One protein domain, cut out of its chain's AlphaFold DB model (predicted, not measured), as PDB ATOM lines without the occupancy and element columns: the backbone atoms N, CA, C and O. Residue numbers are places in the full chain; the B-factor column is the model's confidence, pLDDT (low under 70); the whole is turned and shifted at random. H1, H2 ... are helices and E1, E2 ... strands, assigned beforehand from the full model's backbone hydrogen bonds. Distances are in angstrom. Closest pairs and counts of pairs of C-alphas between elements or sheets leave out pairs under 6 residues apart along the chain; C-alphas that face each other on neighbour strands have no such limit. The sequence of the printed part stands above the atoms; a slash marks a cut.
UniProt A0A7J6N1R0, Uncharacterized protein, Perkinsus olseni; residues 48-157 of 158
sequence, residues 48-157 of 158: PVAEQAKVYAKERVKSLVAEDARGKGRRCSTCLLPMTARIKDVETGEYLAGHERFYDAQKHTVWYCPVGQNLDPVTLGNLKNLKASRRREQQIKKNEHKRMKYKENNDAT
ATOM      1  N   PRO A  48     -39.695   3.934 -36.530       79.88
ATOM      2  CA  PRO A  48     -41.026   4.406 -36.893       79.88
ATOM      3  C   PRO A  48     -42.092   3.315 -36.753       79.88
ATOM      4  O   PRO A  48     -43.210   3.624 -36.343       79.88
ATOM      5  N   VAL A  49     -41.752   2.044 -37.003       79.62
ATOM      6  CA  VAL A  49     -42.680   0.916 -36.822       79.62
ATOM      7  C   VAL A  49     -43.013   0.741 -35.340       79.62
ATOM      8  O   VAL A  49     -44.172   0.568 -34.960       79.62
ATOM      9  N   ALA A  50     -42.004   0.854 -34.474       80.31
ATOM     10  CA  ALA A  50     -42.193   0.756 -33.033       80.31
ATOM     11  C   ALA A  50     -43.014   1.928 -32.467       80.31
ATOM     12  O   ALA A  50     -43.808   1.722 -31.547       80.31
ATOM     13  N   GLU A  51     -42.853   3.143 -32.997       84.75
ATOM     14  CA  GLU A  51     -43.669   4.297 -32.595       84.75
ATOM     15  C   GLU A  51     -45.111   4.191 -33.088       84.75
ATOM     16  O   GLU A  51     -46.035   4.395 -32.300       84.75
ATOM     17  N   GLN A  52     -45.334   3.789 -34.342       87.50
ATOM     18  CA  GLN A  52     -46.684   3.535 -34.851       87.50
ATOM     19  C   GLN A  52     -47.406   2.482 -34.006       87.50
ATOM     20  O   GLN A  52     -48.549   2.692 -33.596       87.50
ATOM     21  N   ALA A  53     -46.711   1.402 -33.640       88.75
ATOM     22  CA  ALA A  53     -47.250   0.372 -32.761       88.75
ATOM     23  C   ALA A  53     -47.619   0.905 -31.366       88.75
ATOM     24  O   ALA A  53     -48.608   0.462 -30.785       88.75
ATOM     25  N   LYS A  54     -46.857   1.859 -30.807       89.81
ATOM     26  CA  LYS A  54     -47.195   2.507 -29.525       89.81
ATOM     27  C   LYS A  54     -48.430   3.388 -29.640       89.81
ATOM     28  O   LYS A  54     -49.286   3.333 -28.761       89.81
ATOM     29  N   VAL A  55     -48.522   4.195 -30.698       90.19
ATOM     30  CA  VAL A  55     -49.680   5.067 -30.939       90.19
ATOM     31  C   VAL A  55     -50.938   4.221 -31.107       90.19
ATOM     32  O   VAL A  55     -51.921   4.442 -30.401       90.19
ATOM     33  N   TYR A  56     -50.872   3.190 -31.951       92.00
ATOM     34  CA  TYR A  56     -51.965   2.242 -32.144       92.00
ATOM     35  C   TYR A  56     -52.339   1.527 -30.840       92.00
ATOM     36  O   TYR A  56     -53.512   1.475 -30.473       92.00
ATOM     37  N   ALA A  57     -51.348   1.042 -30.083       92.06
ATOM     38  CA  ALA A  57     -51.603   0.396 -28.803       92.06
ATOM     39  C   ALA A  57     -52.289   1.329 -27.804       92.06
ATOM     40  O   ALA A  57     -53.183   0.893 -27.090       92.06
ATOM     41  N   LYS A  58     -51.890   2.603 -27.739       91.56
ATOM     42  CA  LYS A  58     -52.463   3.579 -26.804       91.56
ATOM     43  C   LYS A  58     -53.957   3.789 -27.040       91.56
ATOM     44  O   LYS A  58     -54.706   3.915 -26.075       91.56
ATOM     45  N   GLU A  59     -54.377   3.814 -28.301       91.19
ATOM     46  CA  GLU A  59     -55.792   3.898 -28.652       91.19
ATOM     47  C   GLU A  59     -56.508   2.579 -28.370       91.19
ATOM     48  O   GLU A  59     -57.505   2.566 -27.652       91.19
ATOM     49  N   ARG A  60     -55.942   1.454 -28.819       91.31
ATOM     50  CA  ARG A  60     -56.563   0.138 -28.655       91.31
ATOM     51  C   ARG A  60     -56.717  -0.290 -27.197       91.31
ATOM     52  O   ARG A  60     -57.698  -0.928 -26.860       91.31
ATOM     53  N   VAL A  61     -55.800   0.077 -26.300       92.56
ATOM     54  CA  VAL A  61     -55.902  -0.263 -24.864       92.56
ATOM     55  C   VAL A  61     -57.195   0.262 -24.228       92.56
ATOM     56  O   VAL A  61     -57.652  -0.324 -23.252       92.56
ATOM     57  N   LYS A  62     -57.814   1.317 -24.774       91.31
ATOM     58  CA  LYS A  62     -59.067   1.877 -24.240       91.31
ATOM     59  C   LYS A  62     -60.248   0.902 -24.331       91.31
ATOM     60  O   LYS A  62     -61.139   0.995 -23.497       91.31
ATOM     61  N   SER A  63     -60.235  -0.027 -25.289       92.00
ATOM     62  CA  SER A  63     -61.262  -1.068 -25.455       92.00
ATOM     63  C   SER A  63     -60.857  -2.422 -24.853       92.00
ATOM     64  O   SER A  63     -61.509  -3.434 -25.103       92.00
ATOM     65  N   LEU A  64     -59.792  -2.470 -24.040       92.69
ATOM     66  CA  LEU A  64     -59.261  -3.709 -23.471       92.69
ATOM     67  C   LEU A  64     -59.341  -3.727 -21.944       92.69
ATOM     68  O   LEU A  64     -59.059  -2.738 -21.268       92.69
ATOM     69  N   VAL A  65     -59.617  -4.907 -21.391       91.50
ATOM     70  CA  VAL A  65     -59.544  -5.186 -19.954       91.50
ATOM     71  C   VAL A  65     -58.397  -6.155 -19.689       91.50
ATOM     72  O   VAL A  65     -58.294  -7.216 -20.304       91.50
ATOM     73  N   ALA A  66     -57.509  -5.780 -18.769       87.81
ATOM     74  CA  ALA A  66     -56.444  -6.649 -18.285       87.81
ATOM     75  C   ALA A  66     -56.902  -7.373 -17.012       87.81
ATOM     76  O   ALA A  66     -56.982  -6.774 -15.938       87.81
ATOM     77  N   GLU A  67     -57.176  -8.665 -17.139       85.50
ATOM     78  CA  GLU A  67     -57.542  -9.561 -16.046       85.50
ATOM     79  C   GLU A  67     -56.288 -10.192 -15.414       85.50
ATOM     80  O   GLU A  67     -55.231 -10.316 -16.046       85.50
ATOM     81  N   ASP A  68     -56.394 -10.581 -14.140       72.69
ATOM     82  CA  ASP A  68     -55.318 -11.216 -13.365       72.69
ATOM     83  C   ASP A  68     -54.008 -10.412 -13.289       72.69
ATOM     84  O   ASP A  68     -52.904 -10.962 -13.228       72.69
ATOM     85  N   ALA A  69     -54.109  -9.083 -13.204       62.50
ATOM     86  CA  ALA A  69     -52.977  -8.202 -12.923       62.50
ATOM     87  C   ALA A  69     -52.504  -8.309 -11.452       62.50
ATOM     88  O   ALA A  69     -52.428  -7.318 -10.725       62.50
ATOM     89  N   ARG A  70     -52.188  -9.519 -10.973       60.16
ATOM     90  CA  ARG A  70     -51.619  -9.727  -9.636       60.16
ATOM     91  C   ARG A  70     -50.154  -9.263  -9.626       60.16
ATOM     92  O   ARG A  70     -49.252  -9.996 -10.017       60.16
ATOM     93  N   GLY A  71     -49.915  -8.047  -9.132       55.59
ATOM     94  CA  GLY A  71     -48.608  -7.603  -8.628       55.59
ATOM     95  C   GLY A  71     -47.749  -6.720  -9.544       55.59
ATOM     96  O   GLY A  71     -48.112  -6.374 -10.667       55.59
ATOM     97  N   LYS A  72     -46.575  -6.340  -9.011       63.62
ATOM     98  CA  LYS A  72     -45.527  -5.460  -9.586       63.62
ATOM     99  C   LYS A  72     -44.806  -6.086 -10.802       63.62
ATOM    100  O   LYS A  72     -43.581  -6.066 -10.883       63.62
ATOM    101  N   GLY A  73     -45.548  -6.702 -11.719       70.62
ATOM    102  CA  GLY A  73     -45.005  -7.343 -12.915       70.62
ATOM    103  C   GLY A  73     -44.433  -6.338 -13.919       70.62
ATOM    104  O   GLY A  73     -44.801  -5.160 -13.933       70.62
ATOM    105  N   ARG A  74     -43.531  -6.807 -14.792       81.50
ATOM    106  CA  ARG A  74     -43.025  -5.998 -15.912       81.50
ATOM    107  C   ARG A  74     -44.188  -5.597 -16.824       81.50
ATOM    108  O   ARG A  74     -45.021  -6.428 -17.186       81.50
ATOM    109  N   ARG A  75     -44.225  -4.321 -17.206       87.69
ATOM    110  CA  ARG A  75     -45.182  -3.783 -18.179       87.69
ATOM    111  C   ARG A  75     -44.594  -3.838 -19.581       87.69
ATOM    112  O   ARG A  75     -43.382  -3.702 -19.753       87.69
ATOM    113  N   CYS A  76     -45.448  -4.035 -20.578       88.50
ATOM    114  CA  CYS A  76     -45.052  -3.942 -21.974       88.50
ATOM    115  C   CYS A  76     -44.618  -2.509 -22.303       88.50
ATOM    116  O   CYS A  76     -45.325  -1.562 -21.979       88.50
ATOM    117  N   SER A  77     -43.488  -2.333 -22.987       85.75
ATOM    118  CA  SER A  77     -43.022  -1.014 -23.437       85.75
ATOM    119  C   SER A  77     -43.873  -0.406 -24.559       85.75
ATOM    120  O   SER A  77     -43.718   0.778 -24.849       85.75
ATOM    121  N   THR A  78     -44.730  -1.207 -25.202       90.25
ATOM    122  CA  THR A  78     -45.603  -0.773 -26.301       90.25
ATOM    123  C   THR A  78     -46.993  -0.393 -25.795       90.25
ATOM    124  O   THR A  78     -47.407   0.742 -25.984       90.25
ATOM    125  N   CYS A  79     -47.703  -1.304 -25.115       90.19
ATOM    126  CA  CYS A  79     -49.079  -1.063 -24.654       90.19
ATOM    127  C   CYS A  79     -49.212  -0.726 -23.161       90.19
ATOM    128  O   CYS A  79     -50.317  -0.491 -22.688       90.19
ATOM    129  N   LEU A  80     -48.117  -0.736 -22.390       89.69
ATOM    130  CA  LEU A  80     -48.085  -0.457 -20.943       89.69
ATOM    131  C   LEU A  80     -48.923  -1.392 -20.048       89.69
ATOM    132  O   LEU A  80     -48.896  -1.236 -18.822       89.69
ATOM    133  N   LEU A  81     -49.596  -2.394 -20.619       89.44
ATOM    134  CA  LEU A  81     -50.274  -3.454 -19.874       89.44
ATOM    135  C   LEU A  81     -49.257  -4.426 -19.248       89.44
ATOM    136  O   LEU A  81     -48.135  -4.563 -19.756       89.44
ATOM    137  N   PRO A  82     -49.604  -5.115 -18.144       89.06
ATOM    138  CA  PRO A  82     -48.739  -6.137 -17.561       89.06
ATOM    139  C   PRO A  82     -48.459  -7.264 -18.564       89.06
ATOM    140  O   PRO A  82     -49.373  -7.767 -19.213       89.06
ATOM    141  N   MET A  83     -47.198  -7.693 -18.682       86.88
ATOM    142  CA  MET A  83     -46.808  -8.721 -19.660       86.88
ATOM    143  C   MET A  83     -47.479 -10.080 -19.410       86.88
ATOM    144  O   MET A  83     -47.665 -10.850 -20.344       86.88
ATOM    145  N   THR A  84     -47.844 -10.373 -18.163       87.00
ATOM    146  CA  THR A  84     -48.463 -11.641 -17.749       87.00
ATOM    147  C   THR A  84     -49.984 -11.573 -17.638       87.00
ATOM    148  O   THR A  84     -50.592 -12.566 -17.255       87.00
ATOM    149  N   ALA A  85     -50.599 -10.417 -17.913       88.12
ATOM    150  CA  ALA A  85     -52.047 -10.275 -17.811       88.12
ATOM    151  C   ALA A  85     -52.755 -11.043 -18.930       88.12
ATOM    152  O   ALA A  85     -52.261 -11.125 -20.060       88.12
ATOM    153  N   ARG A  86     -53.949 -11.550 -18.616       90.00
ATOM    154  CA  ARG A  86     -54.898 -12.008 -19.630       90.00
ATOM    155  C   ARG A  86     -55.623 -10.779 -20.156       90.00
ATOM    156  O   ARG A  86     -56.144  -9.995 -19.372       90.00
ATOM    157  N   ILE A  87     -55.599 -10.572 -21.465       92.06
ATOM    158  CA  ILE A  87     -56.160  -9.366 -22.076       92.06
ATOM    159  C   ILE A  87     -57.440  -9.762 -22.788       92.06
ATOM    160  O   ILE A  87     -57.397 -10.594 -23.694       92.06
ATOM    161  N   LYS A  88     -58.556  -9.179 -22.365       94.00
ATOM    162  CA  LYS A  88     -59.867  -9.373 -22.969       94.00
ATOM    163  C   LYS A  88     -60.253  -8.130 -23.756       94.00
ATOM    164  O   LYS A  88     -60.120  -7.015 -23.254       94.00
ATOM    165  N   ASP A  89     -60.703  -8.338 -24.979       93.81
ATOM    166  CA  ASP A  89     -61.311  -7.307 -25.801       93.81
ATOM    167  C   ASP A  89     -62.769  -7.125 -25.374       93.81
ATOM    168  O   ASP A  89     -63.523  -8.095 -25.267       93.81
ATOM    169  N   VAL A  90     -63.145  -5.896 -25.023       91.75
ATOM    170  CA  VAL A  90     -64.484  -5.596 -24.497       91.75
ATOM    171  C   VAL A  90     -65.515  -5.563 -25.619       91.75
ATOM    172  O   VAL A  90     -66.670  -5.901 -25.380       91.75
ATOM    173  N   GLU A  91     -65.106  -5.188 -26.832       90.50
ATOM    174  CA  GLU A  91     -66.006  -5.077 -27.979       90.50
ATOM    175  C   GLU A  91     -66.377  -6.459 -28.517       90.50
ATOM    176  O   GLU A  91     -67.547  -6.728 -28.784       90.50
ATOM    177  N   THR A  92     -65.393  -7.355 -28.635       90.75
ATOM    178  CA  THR A  92     -65.615  -8.710 -29.169       90.75
ATOM    179  C   THR A  92     -65.870  -9.754 -28.085       90.75
ATOM    180  O   THR A  92     -66.404 -10.826 -28.363       90.75
ATOM    181  N   GLY A  93     -65.479  -9.477 -26.840       91.19
ATOM    182  CA  GLY A  93     -65.502 -10.442 -25.741       91.19
ATOM    183  C   GLY A  93     -64.386 -11.494 -25.804       91.19
ATOM    184  O   GLY A  93     -64.312 -12.344 -24.911       91.19
ATOM    185  N   GLU A  94     -63.515 -11.449 -26.816       93.50
ATOM    186  CA  GLU A  94     -62.459 -12.435 -27.041       93.50
ATOM    187  C   GLU A  94     -61.190 -12.137 -26.235       93.50
ATOM    188  O   GLU A  94     -60.867 -10.992 -25.915       93.50
ATOM    189  N   TYR A  95     -60.418 -13.181 -25.926       92.88
ATOM    190  CA  TYR A  95     -59.104 -13.013 -25.311       92.88
ATOM    191  C   TYR A  95     -58.025 -12.867 -26.376       92.88
ATOM    192  O   TYR A  95     -57.861 -13.725 -27.243       92.88
ATOM    193  N   LEU A  96     -57.223 -11.815 -26.252       91.50
ATOM    194  CA  LEU A  96     -56.030 -11.650 -27.065       91.50
ATOM    195  C   LEU A  96     -54.948 -12.648 -26.641       91.50
ATOM    196  O   LEU A  96     -54.858 -13.072 -25.483       91.50
ATOM    197  N   ALA A  97     -54.066 -12.970 -27.586       90.25
ATOM    198  CA  ALA A  97     -52.836 -13.692 -27.284       90.25
ATOM    199  C   ALA A  97     -52.035 -12.955 -26.197       90.25
ATOM    200  O   ALA A  97     -52.054 -11.730 -26.124       90.25
ATOM    201  N   GLY A  98     -51.309 -13.694 -25.358       89.88
ATOM    202  CA  GLY A  98     -50.429 -13.095 -24.355       89.88
ATOM    203  C   GLY A  98     -49.206 -12.418 -24.978       89.88
ATOM    204  O   GLY A  98     -48.815 -12.711 -26.111       89.88
ATOM    205  N   HIS A  99     -48.551 -11.542 -24.212       92.06
ATOM    206  CA  HIS A  99     -47.227 -11.055 -24.594       92.06
ATOM    207  C   HIS A  99     -46.261 -12.230 -24.698       92.06
ATOM    208  O   HIS A  99     -46.134 -13.033 -23.772       92.06
ATOM    209  N   GLU A 100     -45.545 -12.311 -25.814       92.31
ATOM    210  CA  GLU A 100     -44.687 -13.454 -26.089       92.31
ATOM    211  C   GLU A 100     -43.231 -13.026 -26.245       92.31
ATOM    212  O   GLU A 100     -42.896 -12.102 -26.988       92.31
ATOM    213  N   ARG A 101     -42.350 -13.728 -25.526       91.94
ATOM    214  CA  ARG A 101     -40.902 -13.582 -25.661       91.94
ATOM    215  C   ARG A 101     -40.372 -14.521 -26.738       91.94
ATOM    216  O   ARG A 101     -40.621 -15.736 -26.697       91.94
ATOM    217  N   PHE A 102     -39.568 -13.956 -27.625       93.56
ATOM    218  CA  PHE A 102     -38.811 -14.634 -28.663       93.56
ATOM    219  C   PHE A 102     -37.319 -14.343 -28.525       93.56
ATOM    220  O   PHE A 102     -36.895 -13.419 -27.828       93.56
ATOM    221  N   TYR A 103     -36.536 -15.162 -29.214       91.31
ATOM    222  CA  TYR A 103     -35.112 -14.955 -29.404       91.31
ATOM    223  C   TYR A 103     -34.846 -15.024 -30.898       91.31
ATOM    224  O   TYR A 103     -35.174 -16.043 -31.512       91.31
ATOM    225  N   ASP A 104     -34.264 -13.979 -31.469       89.94
ATOM    226  CA  ASP A 104     -33.925 -13.954 -32.891       89.94
ATOM    227  C   ASP A 104     -32.752 -14.903 -33.221       89.94
ATOM    228  O   ASP A 104     -32.269 -15.662 -32.366       89.94
ATOM    229  N   ALA A 105     -32.303 -14.899 -34.478       87.81
ATOM    230  CA  ALA A 105     -31.167 -15.704 -34.931       87.81
ATOM    231  C   ALA A 105     -29.855 -15.353 -34.199       87.81
ATOM    232  O   ALA A 105     -29.043 -16.240 -33.942       87.81
ATOM    233  N   GLN A 106     -29.693 -14.093 -33.790       89.25
ATOM    234  CA  GLN A 106     -28.534 -13.560 -33.069       89.25
ATOM    235  C   GLN A 106     -28.647 -13.743 -31.541       89.25
ATOM    236  O   GLN A 106     -27.759 -13.334 -30.799       89.25
ATOM    237  N   LYS A 107     -29.710 -14.408 -31.063       86.38
ATOM    238  CA  LYS A 107     -30.049 -14.616 -29.643       86.38
ATOM    239  C   LYS A 107     -30.416 -13.330 -28.895       86.38
ATOM    240  O   LYS A 107     -30.482 -13.346 -27.663       86.38
ATOM    241  N   HIS A 108     -30.736 -12.247 -29.594       87.44
ATOM    242  CA  HIS A 108     -31.322 -11.078 -28.956       87.44
ATOM    243  C   HIS A 108     -32.759 -11.369 -28.530       87.44
ATOM    244  O   HIS A 108     -33.505 -12.095 -29.190       87.44
ATOM    245  N   THR A 109     -33.146 -10.804 -27.388       88.44
ATOM    246  CA  THR A 109     -34.502 -10.962 -26.860       88.44
ATOM    247  C   THR A 109     -35.447 -10.002 -27.571       88.44
ATOM    248  O   THR A 109     -35.257  -8.790 -27.500       88.44
ATOM    249  N   VAL A 110     -36.500 -10.541 -28.179       90.25
ATOM    250  CA  VAL A 110     -37.556  -9.773 -28.852       90.25
ATOM    251  C   VAL A 110     -38.883 -10.039 -28.146       90.25
ATOM    252  O   VAL A 110     -39.216 -11.187 -27.849       90.25
ATOM    253  N   TRP A 111     -39.645  -8.985 -27.858       90.69
ATOM    254  CA  TRP A 111     -40.971  -9.091 -27.249       90.69
ATOM    255  C   TRP A 111     -42.053  -8.721 -28.256       90.69
ATOM    256  O   TRP A 111     -42.017  -7.642 -28.849       90.69
ATOM    257  N   TYR A 112     -43.030  -9.607 -28.402       93.25
ATOM    258  CA  TYR A 112     -44.239  -9.350 -29.166       93.25
ATOM    259  C   TYR A 112     -45.334  -8.773 -28.265       93.25
ATOM    260  O   TYR A 112     -45.641  -9.320 -27.200       93.25
ATOM    261  N   CYS A 113     -45.924  -7.665 -28.710       93.31
ATOM    262  CA  CYS A 113     -47.093  -7.034 -28.125       93.31
ATOM    263  C   CYS A 113     -48.336  -7.356 -28.975       93.31
ATOM    264  O   CYS A 113     -48.423  -6.885 -30.110       93.31
ATOM    265  N   PRO A 114     -49.324  -8.087 -28.430       92.00
ATOM    266  CA  PRO A 114     -50.543  -8.469 -29.153       92.00
ATOM    267  C   PRO A 114     -51.454  -7.267 -29.442       92.00
ATOM    268  O   PRO A 114     -52.199  -7.266 -30.418       92.00
ATOM    269  N   VAL A 115     -51.372  -6.228 -28.603       92.50
ATOM    270  CA  VAL A 115     -52.197  -5.020 -28.710       92.50
ATOM    271  C   VAL A 115     -51.652  -4.089 -29.786       92.50
ATOM    272  O   VAL A 115     -52.386  -3.708 -30.690       92.50
ATOM    273  N   GLY A 116     -50.362  -3.754 -29.695       90.50
ATOM    274  CA  GLY A 116     -49.701  -2.830 -30.617       90.50
ATOM    275  C   GLY A 116     -49.241  -3.458 -31.926       90.50
ATOM    276  O   GLY A 116     -48.884  -2.717 -32.830       90.50
ATOM    277  N   GLN A 117     -49.209  -4.794 -32.011       90.00
ATOM    278  CA  GLN A 117     -48.729  -5.545 -33.178       90.00
ATOM    279  C   GLN A 117     -47.380  -5.010 -33.686       90.00
ATOM    280  O   GLN A 117     -47.191  -4.709 -34.856       90.00
ATOM    281  N   ASN A 118     -46.422  -4.884 -32.766       89.69
ATOM    282  CA  ASN A 118     -45.133  -4.224 -32.992       89.69
ATOM    283  C   ASN A 118     -44.150  -4.993 -33.891       89.69
ATOM    284  O   ASN A 118     -42.991  -4.603 -33.976       89.69
ATOM    285  N   LEU A 119     -44.576  -6.109 -34.473       88.94
ATOM    286  CA  LEU A 119     -43.793  -6.934 -35.380       88.94
ATOM    287  C   LEU A 119     -44.651  -7.199 -36.606       88.94
ATOM    288  O   LEU A 119     -45.839  -7.503 -36.466       88.94
ATOM    289  N   ASP A 120     -44.043  -7.139 -37.784       88.88
ATOM    290  CA  ASP A 120     -44.725  -7.531 -39.005       88.88
ATOM    291  C   ASP A 120     -45.044  -9.047 -38.994       88.88
ATOM    292  O   ASP A 120     -44.357  -9.836 -38.324       88.88
ATOM    293  N   PRO A 121     -46.085  -9.489 -39.726       89.56
ATOM    294  CA  PRO A 121     -46.515 -10.887 -39.720       89.56
ATOM    295  C   PRO A 121     -45.432 -11.875 -40.172       89.56
ATOM    296  O   PRO A 121     -45.393 -13.004 -39.676       89.56
ATOM    297  N   VAL A 122     -44.543 -11.460 -41.080       92.06
ATOM    298  CA  VAL A 122     -43.473 -12.308 -41.622       92.06
ATOM    299  C   VAL A 122     -42.397 -12.521 -40.562       92.06
ATOM    300  O   VAL A 122     -42.049 -13.663 -40.255       92.06
ATOM    301  N   THR A 123     -41.930 -11.451 -39.920       91.06
ATOM    302  CA  THR A 123     -40.979 -11.516 -38.806       91.06
ATOM    303  C   THR A 123     -41.548 -12.316 -37.643       91.06
ATOM    304  O   THR A 123     -40.860 -13.183 -37.098       91.06
ATOM    305  N   LEU A 124     -42.816 -12.102 -37.279       92.25
ATOM    306  CA  LEU A 124     -43.466 -12.886 -36.230       92.25
ATOM    307  C   LEU A 124     -43.534 -14.377 -36.596       92.25
ATOM    308  O   LEU A 124     -43.236 -15.228 -35.753       92.25
ATOM    309  N   GLY A 125     -43.886 -14.704 -37.843       93.75
ATOM    310  CA  GLY A 125     -43.891 -16.075 -38.353       93.75
ATOM    311  C   GLY A 125     -42.510 -16.726 -38.262       93.75
ATOM    312  O   GLY A 125     -42.368 -17.814 -37.701       93.75
ATOM    313  N   ASN A 126     -41.471 -16.019 -38.706       94.69
ATOM    314  CA  ASN A 126     -40.084 -16.477 -38.635       94.69
ATOM    315  C   ASN A 126     -39.636 -16.733 -37.188       94.69
ATOM    316  O   ASN A 126     -39.056 -17.778 -36.889       94.69
ATOM    317  N   LEU A 127     -39.956 -15.827 -36.262       94.69
ATOM    318  CA  LEU A 127     -39.637 -15.984 -34.841       94.69
ATOM    319  C   LEU A 127     -40.372 -17.172 -34.203       94.69
ATOM    320  O   LEU A 127     -39.777 -17.902 -33.402       94.69
ATOM    321  N   LYS A 128     -41.638 -17.407 -34.569       94.38
ATOM    322  CA  LYS A 128     -42.399 -18.587 -34.129       94.38
ATOM    323  C   LYS A 128     -41.783 -19.881 -34.660       94.38
ATOM    324  O   LYS A 128     -41.586 -20.813 -33.878       94.38
ATOM    325  N   ASN A 129     -41.402 -19.912 -35.934       95.00
ATOM    326  CA  ASN A 129     -40.736 -21.058 -36.552       95.00
ATOM    327  C   ASN A 129     -39.386 -21.356 -35.883       95.00
ATOM    328  O   ASN A 129     -39.131 -22.495 -35.493       95.00
ATOM    329  N   LEU A 130     -38.563 -20.330 -35.637       94.62
ATOM    330  CA  LEU A 130     -37.295 -20.467 -34.910       94.62
ATOM    331  C   LEU A 130     -37.502 -21.000 -33.488       94.62
ATOM    332  O   LEU A 130     -36.788 -21.899 -33.038       94.62
ATOM    333  N   LYS A 131     -38.499 -20.476 -32.766       94.69
ATOM    334  CA  LYS A 131     -38.846 -20.944 -31.418       94.69
ATOM    335  C   LYS A 131     -39.294 -22.408 -31.428       94.69
ATOM    336  O   LYS A 131     -38.891 -23.167 -30.545       94.69
ATOM    337  N   ALA A 132     -40.092 -22.812 -32.416       94.62
ATOM    338  CA  ALA A 132     -40.535 -24.191 -32.586       94.62
ATOM    339  C   ALA A 132     -39.368 -25.132 -32.929       94.62
ATOM    340  O   ALA A 132     -39.233 -26.176 -32.289       94.62
ATOM    341  N   SER A 133     -38.487 -24.740 -33.857       94.88
ATOM    342  CA  SER A 133     -37.288 -25.509 -34.224       94.88
ATOM    343  C   SER A 133     -36.400 -25.767 -33.010       94.88
ATOM    344  O   SER A 133     -36.102 -26.914 -32.683       94.88
ATOM    345  N   ARG A 134     -36.091 -24.718 -32.236       92.62
ATOM    346  CA  ARG A 134     -35.277 -24.837 -31.016       92.62
ATOM    347  C   ARG A 134     -35.902 -25.763 -29.975       92.62
ATOM    348  O   ARG A 134     -35.187 -26.515 -29.317       92.62
ATOM    349  N   ARG A 135     -37.230 -25.736 -29.812       93.56
ATOM    350  CA  ARG A 135     -37.930 -26.669 -28.913       93.56
ATOM    351  C   ARG A 135     -37.793 -28.117 -29.384       93.56
ATOM    352  O   ARG A 135     -37.563 -28.989 -28.551       93.56
ATOM    353  N   ARG A 136     -37.899 -28.369 -30.694       95.00
ATOM    354  CA  ARG A 136     -37.705 -29.708 -31.278       95.00
ATOM    355  C   ARG A 136     -36.276 -30.204 -31.069       95.00
ATOM    356  O   ARG A 136     -36.100 -31.299 -30.550       95.00
ATOM    357  N   GLU A 137     -35.270 -29.383 -31.361       94.44
ATOM    358  CA  GLU A 137     -33.856 -29.717 -31.132       94.44
ATOM    359  C   GLU A 137     -33.564 -30.034 -29.659       94.44
ATOM    360  O   GLU A 137     -32.906 -31.026 -29.347       94.44
ATOM    361  N   GLN A 138     -34.083 -29.224 -28.730       94.56
ATOM    362  CA  GLN A 138     -33.948 -29.492 -27.296       94.56
ATOM    363  C   GLN A 138     -34.601 -30.816 -26.898       94.56
ATOM    364  O   GLN A 138     -34.068 -31.528 -26.047       94.56
ATOM    365  N   GLN A 139     -35.743 -31.157 -27.494       95.81
ATOM    366  CA  GLN A 139     -36.418 -32.419 -27.222       95.81
ATOM    367  C   GLN A 139     -35.627 -33.618 -27.760       95.81
ATOM    368  O   GLN A 139     -35.516 -34.621 -27.057       95.81
ATOM    369  N   ILE A 140     -35.040 -33.506 -28.955       96.25
ATOM    370  CA  ILE A 140     -34.165 -34.537 -29.536       96.25
ATOM    371  C   ILE A 140     -32.976 -34.793 -28.608       96.25
ATOM    372  O   ILE A 140     -32.805 -35.919 -28.150       96.25
ATOM    373  N   LYS A 141     -32.258 -33.739 -28.201       95.31
ATOM    374  CA  LYS A 141     -31.126 -33.846 -27.264       95.31
ATOM    375  C   LYS A 141     -31.518 -34.483 -25.932       95.31
ATOM    376  O   LYS A 141     -30.788 -35.310 -25.396       95.31
ATOM    377  N   LYS A 142     -32.688 -34.127 -25.387       96.00
ATOM    378  CA  LYS A 142     -33.218 -34.759 -24.164       96.00
ATOM    379  C   LYS A 142     -33.479 -36.250 -24.361       96.00
ATOM    380  O   LYS A 142     -33.195 -37.035 -23.462       96.00
ATOM    381  N   ASN A 143     -34.040 -36.638 -25.504       95.69
ATOM    382  CA  ASN A 143     -34.325 -38.034 -25.815       95.69
ATOM    383  C   ASN A 143     -33.030 -38.836 -26.031       95.69
ATOM    384  O   ASN A 143     -32.929 -39.952 -25.528       95.69
ATOM    385  N   GLU A 144     -32.035 -38.269 -26.714       95.19
ATOM    386  CA  GLU A 144     -30.701 -38.863 -26.886       95.19
ATOM    387  C   GLU A 144     -29.998 -39.055 -25.542       95.19
ATOM    388  O   GLU A 144     -29.552 -40.157 -25.235       95.19
ATOM    389  N   HIS A 145     -29.991 -38.025 -24.693       94.06
ATOM    390  CA  HIS A 145     -29.407 -38.110 -23.357       94.06
ATOM    391  C   HIS A 145     -30.073 -39.197 -22.502       94.06
ATOM    392  O   HIS A 145     -29.385 -39.970 -21.840       94.06
ATOM    393  N   LYS A 146     -31.410 -39.313 -22.556       94.56
ATOM    394  CA  LYS A 146     -32.125 -40.417 -21.899       94.56
ATOM    395  C   LYS A 146     -31.649 -41.773 -22.418       94.56
ATOM    396  O   LYS A 146     -31.346 -42.636 -21.608       94.56
ATOM    397  N   ARG A 147     -31.561 -41.960 -23.742       92.94
ATOM    398  CA  ARG A 147     -31.112 -43.227 -24.354       92.94
ATOM    399  C   ARG A 147     -29.696 -43.613 -23.928       92.94
ATOM    400  O   ARG A 147     -29.483 -44.779 -23.626       92.94
ATOM    401  N   MET A 148     -28.769 -42.656 -23.878       91.75
ATOM    402  CA  MET A 148     -27.403 -42.894 -23.395       91.75
ATOM    403  C   MET A 148     -27.407 -43.363 -21.940       91.75
ATOM    404  O   MET A 148     -26.857 -44.415 -21.643       91.75
ATOM    405  N   LYS A 149     -28.139 -42.663 -21.066       92.44
ATOM    406  CA  LYS A 149     -28.243 -43.024 -19.647       92.44
ATOM    407  C   LYS A 149     -28.856 -44.412 -19.420       92.44
ATOM    408  O   LYS A 149     -28.442 -45.127 -18.518       92.44
ATOM    409  N   TYR A 150     -29.853 -44.800 -20.221       89.44
ATOM    410  CA  TYR A 150     -30.425 -46.151 -20.148       89.44
ATOM    411  C   TYR A 150     -29.417 -47.233 -20.546       89.44
ATOM    412  O   TYR A 150     -29.399 -48.279 -19.910       89.44
ATOM    413  N   LYS A 151     -28.586 -46.987 -21.568       88.62
ATOM    414  CA  LYS A 151     -27.523 -47.921 -21.963       88.62
ATOM    415  C   LYS A 151     -26.466 -48.057 -20.872       88.62
ATOM    416  O   LYS A 151     -26.231 -49.164 -20.421       88.62
ATOM    417  N   GLU A 152     -25.941 -46.937 -20.375       86.69
ATOM    418  CA  GLU A 152     -24.947 -46.921 -19.289       86.69
ATOM    419  C   GLU A 152     -25.433 -47.670 -18.040       86.69
ATOM    420  O   GLU A 152     -24.670 -48.396 -17.415       86.69
ATOM    421  N   ASN A 153     -26.713 -47.519 -17.685       82.12
ATOM    422  CA  ASN A 153     -27.291 -48.226 -16.546       82.12
ATOM    423  C   ASN A 153     -27.423 -49.737 -16.777       82.12
ATOM    424  O   ASN A 153     -27.256 -50.482 -15.821       82.12
ATOM    425  N   ASN A 154     -27.748 -50.172 -17.998       77.38
ATOM    426  CA  ASN A 154     -27.842 -51.595 -18.326       77.38
ATOM    427  C   ASN A 154     -26.452 -52.242 -18.365       77.38
ATOM    428  O   ASN A 154     -26.268 -53.298 -17.768       77.38
ATOM    429  N   ASP A 155     -25.478 -51.570 -18.983       72.94
ATOM    430  CA  ASP A 155     -24.092 -52.040 -19.092       72.94
ATOM    431  C   ASP A 155     -23.386 -52.095 -17.718       72.94
ATOM    432  O   ASP A 155     -22.420 -52.827 -17.550       72.94
ATOM    433  N   ALA A 156     -23.851 -51.331 -16.720       65.88
ATOM    434  CA  ALA A 156     -23.332 -51.357 -15.345       65.88
ATOM    435  C   ALA A 156     -23.965 -52.443 -14.449       65.88
ATOM    436  O   ALA A 156     -23.532 -52.625 -13.310       65.88
ATOM    437  N   THR A 157     -25.023 -53.104 -14.923       66.88
ATOM    438  CA  THR A 157     -25.722 -54.191 -14.214       66.88
ATOM    439  C   THR A 157     -25.389 -55.588 -14.739       66.88
ATOM    440  O   THR A 157     -25.849 -56.562 -14.141       66.88
TER     441      THR A 157
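This is residues 48 to 157 of the 158 residues of an uncharacterized protein of Perkinsus olseni (UniProt A0A7J6N1R0). A small head, made of H1, two separate two-stranded hairpins and the loops between them, has one long helical arm, H2. Residues 124 to 131 of H2 pack on the hairpin E3 and E4; residues 132 to 157, of which 132 to 155 belong to H2, stick out free, and the body without them spans 36 by 27 by 21 A. The printed part has 110 residues, with elements in the order H1, E1, E2, E3, E4, H2; both two-stranded sheets are antiparallel, and the class is mixed, helices and strands. The whole is only just loose, close to extended, with a radius of gyration of the C-alphas of 19.7 A and spans of 66 by 31 by 26 A.

H1, residues 48 to 63, has a tight link to E1, residues 64 to 67. E1 and E2, residues 86 to 89, form an antiparallel hairpin at 151 degrees, with N 67 and O 86 2.8 A apart, within hydrogen-bond range. E3, residues 100 to 103, and E4, residues 109 to 112, form another at 148 degrees, with N 102 and O 110 2.8 A apart, within hydrogen-bond range. The closest C-alphas of E3 and H2, residues 121 to 155, are those of Phe 102 and Leu 127, 6.4 A apart. H1 and H2 are apart, and so are E2 and E3. In H2 every O i to N i+4 pair is within hydrogen-bond range; in H1 10 of 12 are.

H1 begins at C-alpha 48 (-41.026, 4.406, -36.893) and is 23.9 A long. E1 measures 9.6 A, E2 10.1 A, E3 10.2 A and E4 10.1 A. H2 measures 51.2 A, ending at C-alpha 155 (-24.092, -52.040, -19.092).

The C-alphas farthest apart, of Glu 59 and Thr 157, are 67.0 A apart. The printed part has no cut. The link E1 to E2 is long, 18 residues. Residues 69 to 72 and 156 to 157 have pLDDT under 70.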